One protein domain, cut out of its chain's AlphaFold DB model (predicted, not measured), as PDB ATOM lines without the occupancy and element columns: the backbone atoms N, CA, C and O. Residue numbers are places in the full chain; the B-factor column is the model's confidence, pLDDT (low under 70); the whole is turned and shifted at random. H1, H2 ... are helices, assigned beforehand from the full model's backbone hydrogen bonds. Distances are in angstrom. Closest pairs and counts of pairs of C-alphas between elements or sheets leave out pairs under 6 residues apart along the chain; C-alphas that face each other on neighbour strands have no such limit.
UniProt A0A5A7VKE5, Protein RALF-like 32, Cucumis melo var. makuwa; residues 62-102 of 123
ATOM      1  N   ILE A  62     140.632 131.241 103.966       64.19
ATOM      2  CA  ILE A  62     139.918 132.497 103.733       64.19
ATOM      3  C   ILE A  62     138.604 132.251 102.970       64.19
ATOM      4  O   ILE A  62     137.568 132.786 103.367       64.19
ATOM      5  N   SER A  63     138.619 131.396 101.941       64.81
ATOM      6  CA  SER A  63     137.428 130.986 101.179       64.81
ATOM      7  C   SER A  63     136.425 130.260 102.074       64.81
ATOM      8  O   SER A  63     135.234 130.574 102.059       64.81
ATOM      9  N   ARG A  64     136.907 129.358 102.943       64.88
ATOM     10  CA  ARG A  64     136.047 128.650 103.905       64.88
ATOM     11  C   ARG A  64     135.410 129.590 104.920       64.88
ATOM     12  O   ARG A  64     134.224 129.456 105.199       64.88
ATOM     13  N   ARG A  65     136.153 130.563 105.458       63.81
ATOM     14  CA  ARG A  65     135.591 131.550 106.399       63.81
ATOM     15  C   ARG A  65     134.530 132.424 105.733       63.81
ATOM     16  O   ARG A  65     133.490 132.664 106.338       63.81
ATOM     17  N   PHE A  66     134.754 132.838 104.488       64.31
ATOM     18  CA  PHE A  66     133.792 133.630 103.726       64.31
ATOM     19  C   PHE A  66     132.494 132.852 103.442       64.31
ATOM     20  O   PHE A  66     131.406 133.356 103.710       64.31
ATOM     21  N   LEU A  67     132.601 131.594 102.993       63.03
ATOM     22  CA  LEU A  67     131.448 130.734 102.691       63.03
ATOM     23  C   LEU A  67     130.743 130.167 103.931       63.03
ATOM     24  O   LEU A  67     129.566 129.840 103.854       63.03
ATOM     25  N   ALA A  68     131.426 130.037 105.070       61.62
ATOM     26  CA  ALA A  68     130.799 129.628 106.329       61.62
ATOM     27  C   ALA A  68     130.038 130.783 107.003       61.62
ATOM     28  O   ALA A  68     129.043 130.550 107.690       61.62
ATOM     29  N   GLN A  69     130.503 132.026 106.824       61.16
ATOM     30  CA  GLN A  69     129.839 133.222 107.352       61.16
ATOM     31  C   GLN A  69     128.692 133.703 106.457       61.16
ATOM     32  O   GLN A  69     127.707 134.250 106.957       61.16
ATOM     33  N   GLN A  70     128.792 133.502 105.142       60.47
ATOM     34  CA  GLN A  70     127.713 133.791 104.206       60.47
ATOM     35  C   GLN A  70     126.800 132.568 104.072       60.47
ATOM     36  O   GLN A  70     127.242 131.430 104.069       60.47
ATOM     37  N   LYS A  71     125.487 132.790 104.040       62.84
ATOM     38  CA  LYS A  71     124.459 131.736 104.026       62.84
ATOM     39  C   LYS A  71     124.766 130.645 102.978       62.84
ATOM     40  O   LYS A  71     125.293 130.955 101.918       62.84
ATOM     41  N   LYS A  72     124.326 129.397 103.221       64.69
ATOM     42  CA  LYS A  72     124.508 128.195 102.356       64.69
ATOM     43  C   LYS A  72     123.973 128.330 100.910       64.69
ATOM     44  O   LYS A  72     123.985 127.375 100.144       64.69
ATOM     45  N   TYR A  73     123.451 129.491 100.544       67.56
ATOM     46  CA  TYR A  73     122.951 129.810  99.222       67.56
ATOM     47  C   TYR A  73     123.563 131.132  98.759       67.56
ATOM     48  O   TYR A  73     123.585 132.125  99.490       67.56
ATOM     49  N   ILE A  74     124.021 131.149  97.511       68.19
ATOM     50  CA  ILE A  74     124.432 132.378  96.837       68.19
ATOM     51  C   ILE A  74     123.163 133.208  96.611       68.19
ATOM     52  O   ILE A  74     122.173 132.716  96.066       68.19
ATOM     53  N   SER A  75     123.149 134.457  97.082       71.56
ATOM     54  CA  SER A  75     121.986 135.331  96.889       71.56
ATOM     55  C   SER A  75     121.756 135.609  95.395       71.56
ATOM     56  O   SER A  75     122.714 135.730  94.636       71.56
ATOM     57  N   ILE A  76     120.499 135.761  94.959       71.75
ATOM     58  CA  ILE A  76     120.160 136.052  93.547       71.75
ATOM     59  C   ILE A  76     120.890 137.300  93.020       71.75
ATOM     60  O   ILE A  76     121.240 137.363  91.845       71.75
ATOM     61  N   GLY A  77     121.160 138.283  93.886       72.19
ATOM     62  CA  GLY A  77     121.942 139.469  93.530       72.19
ATOM     63  C   GLY A  77     123.373 139.145  93.096       72.19
ATOM     64  O   GLY A  77     123.874 139.782  92.178       72.19
ATOM     65  N   ALA A  78     123.989 138.116  93.680       73.25
ATOM     66  CA  ALA A  78     125.345 137.685  93.346       73.25
ATOM     67  C   ALA A  78     125.434 136.889  92.028       73.25
ATOM     68  O   ALA A  78     126.510 136.793  91.453       73.25
ATOM     69  N   LEU A  79     124.317 136.352  91.517       78.50
ATOM     70  CA  LEU A  79     124.266 135.699  90.198       78.50
ATOM     71  C   LEU A  79     124.079 136.696  89.044       78.50
ATOM     72  O   LEU A  79     124.074 136.301  87.876       78.50
ATOM     73  N   LYS A  80     123.892 137.987  89.341       80.00
ATOM     74  CA  LYS A  80     123.781 139.014  88.307       80.00
ATOM     75  C   LYS A  80     125.147 139.230  87.666       80.00
ATOM     76  O   LYS A  80     126.113 139.588  88.336       80.00
ATOM     77  N   LYS A  81     125.200 139.035  86.349       78.25
ATOM     78  CA  LYS A  81     126.383 139.325  85.540       78.25
ATOM     79  C   LYS A  81     126.830 140.775  85.767       78.25
ATOM     80  O   LYS A  81     125.990 141.666  85.883       78.25
ATOM     81  N   ASP A  82     128.143 140.979  85.828       75.56
ATOM     82  CA  ASP A  82     128.794 142.290  85.951       75.56
ATOM     83  C   ASP A  82     128.435 143.071  87.235       75.56
ATOM     84  O   ASP A  82     128.731 144.262  87.338       75.56
ATOM     85  N   HIS A  83     127.831 142.417  88.236       77.25
ATOM     86  CA  HIS A  83     127.590 143.026  89.541       77.25
ATOM     87  C   HIS A  83     128.793 142.788  90.467       77.25
ATOM     88  O   HIS A  83     129.112 141.635  90.770       77.25
ATOM     89  N   PRO A  84     129.492 143.846  90.911       76.88
ATOM     90  CA  PRO A  84     130.627 143.683  91.806       76.88
ATOM     91  C   PRO A  84     130.192 143.204  93.194       76.88
ATOM     92  O   PRO A  84     129.084 143.486  93.642       76.88
ATOM     93  N   ALA A  85     131.103 142.540  93.911       76.88
ATOM     94  CA  ALA A  85     130.846 142.015  95.255       76.88
ATOM     95  C   ALA A  85     130.457 143.095  96.284       76.88
ATOM     96  O   ALA A  85     129.810 142.772  97.279       76.88
ATOM     97  N   CYS A  86     130.832 144.357  96.052       77.94
ATOM     98  CA  CYS A  86     130.372 145.486  96.851       77.94
ATOM     99  C   CYS A  86     130.100 146.714  95.988       77.94
ATOM    100  O   CYS A  86     130.719 146.918  94.938       77.94
ATOM    101  N   ASP A  87     129.215 147.566  96.493       75.19
ATOM    102  CA  ASP A  87     128.793 148.793  95.828       75.19
ATOM    103  C   ASP A  87     129.967 149.758  95.603       75.19
ATOM    104  O   ASP A  87     130.891 149.851  96.411       75.19
ATOM    105  N   GLY A  88     129.966 150.485  94.486       70.69
ATOM    106  CA  GLY A  88     131.011 151.472  94.179       70.69
ATOM    107  C   GLY A  88     132.348 150.888  93.702       70.69
ATOM    108  O   GLY A  88     133.301 151.639  93.482       70.69
ATOM    109  N   ALA A  89     132.447 149.572  93.504       70.25
ATOM    110  CA  ALA A  89     133.586 148.980  92.817       70.25
ATOM    111  C   ALA A  89     133.488 149.242  91.303       70.25
ATOM    112  O   ALA A  89     132.629 148.706  90.607       70.25
ATOM    113  N   SER A  90     134.376 150.090  90.789       68.31
ATOM    114  CA  SER A  90     134.555 150.314  89.353       68.31
ATOM    115  C   SER A  90     135.534 149.287  88.779       68.31
ATOM    116  O   SER A  90     136.561 149.012  89.408       68.31
ATOM    117  N   GLY A  91     135.278 148.789  87.566       72.88
ATOM    118  CA  GLY A  91     136.201 147.898  86.856       72.88
ATOM    119  C   GLY A  91     137.644 148.424  86.859       72.88
ATOM    120  O   GLY A  91     137.884 149.616  86.666       72.88
ATOM    121  N   GLY A  92     138.604 147.541  87.143       75.44
ATOM    122  CA  GLY A  92     140.033 147.873  87.201       75.44
ATOM    123  C   GLY A  92     140.529 148.462  88.529       75.44
ATOM    124  O   GLY A  92     141.727 148.708  88.662       75.44
ATOM    125  N   ARG A  93     139.662 148.672  89.532       78.31
ATOM    126  CA  ARG A  93     140.080 149.070  90.887       78.31
ATOM    127  C   ARG A  93     139.949 147.915  91.886       78.31
ATOM    128  O   ARG A  93     138.990 147.154  91.802       78.31
ATOM    129  N   PRO A  94     140.862 147.805  92.869       76.50
ATOM    130  CA  PRO A  94     140.712 146.842  93.954       76.50
ATOM    131  C   PRO A  94     139.459 147.126  94.790       76.50
ATOM    132  O   PRO A  94     139.192 148.279  95.140       76.50
ATOM    133  N   TYR A  95     138.756 146.069  95.198       78.38
ATOM    134  CA  TYR A  95     137.599 146.132  96.105       78.38
ATOM    135  C   TYR A  95     137.912 146.769  97.465       78.38
ATOM    136  O   TYR A  95     137.036 147.296  98.141       78.38
ATOM    137  N   THR A  96     139.182 146.773  97.866       77.44
ATOM    138  CA  THR A  96     139.631 147.417  99.104       77.44
ATOM    139  C   THR A  96     139.548 148.942  99.056       77.44
ATOM    140  O   THR A  96     139.535 149.584 100.100       77.44
ATOM    141  N   LYS A  97     139.475 149.542  97.859       73.50
ATOM    142  CA  LYS A  97     139.451 150.999  97.675       73.50
ATOM    143  C   LYS A  97     138.032 151.578  97.592       73.50
ATOM    144  O   LYS A  97     137.886 152.792  97.699       73.50
ATOM    145  N   SER A  98     136.997 150.757  97.389       70.94
ATOM    146  CA  SER A  98     135.615 151.230  97.190       70.94
ATOM    147  C   SER A  98     134.899 151.637  98.483       70.94
ATOM    148  O   SER A  98     133.780 152.134  98.416       70.94
ATOM    149  N   GLY A  99     135.510 151.436  99.658       68.38
ATOM    150  CA  GLY A  99     134.957 151.825 100.967       68.38
ATOM    151  C   GLY A  99     133.753 150.999 101.442       68.38
ATOM    152  O   GLY A  99     133.346 151.123 102.591       68.38
ATOM    153  N   SER A 100     133.201 150.143 100.581       72.06
ATOM    154  CA  SER A 100     132.024 149.308 100.836       72.06
ATOM    155  C   SER A 100     132.366 147.889 101.298       72.06
ATOM    156  O   SER A 100     131.651 147.334 102.126       72.06
ATOM    157  N   CYS A 101     133.455 147.297 100.788       75.56
ATOM    158  CA  CYS A 101     133.872 145.934 101.147       75.56
ATOM    159  C   CYS A 101     134.801 145.869 102.354       75.56
ATOM    160  O   CYS A 101     134.781 144.904 103.114       75.56
ATOM    161  N   ALA A 102     135.728 146.821 102.427       79.62
ATOM    162  CA  ALA A 102     136.880 146.732 103.301       79.62
ATOM    163  C   ALA A 102     136.886 147.928 104.250       79.62
ATOM    164  O   ALA A 102     136.722 149.062 103.790       79.62
TER     165      ALA A 102
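This is residues 62 to 102 of the 123 residues of the protein "Protein RALF-like 32" of Cucumis melo var. makuwa (UniProt A0A5A7VKE5). There is little regular structure here: the chain makes a loose, open horseshoe, with H1 on one arm, the one-turn H2 at the bend, and the long stretch 80 to 102, with no named element, folding back on itself as the other arm. Residues 62 to 76, of which 62 to 69 belong to H1, stick out free. The printed part has 41 residues, with H1 then H2 and no named strand; the class is all helix, though the two hold only 12 residues. It is loose, with a radius of gyration of the C-alphas of 11.4 A and spans of 28 by 22 by 14 A.

Find C-alpha 62 at (139.918, 132.497, 103.733); from there H1, residues 62 to 69, runs 10.7 A to C-alpha 69. Further on, H2, residues 76 to 79, runs 5.3 A to C-alpha 79 at (124.266, 135.699, 90.198).

H1 and H2 are apart, joined by a short link of 6 residues. In H1 every O i to N i+4 pair is within hydrogen-bond range; H2 is too short for such a pair, but its one O i to N i+3 pair is within range.

Look at Lys 72 and Gly 92: their C-alphas are the two farthest apart, 29.3 A. The printed part has no cut. Confidence is under 70 at residues 62 to 74, 90 and 99.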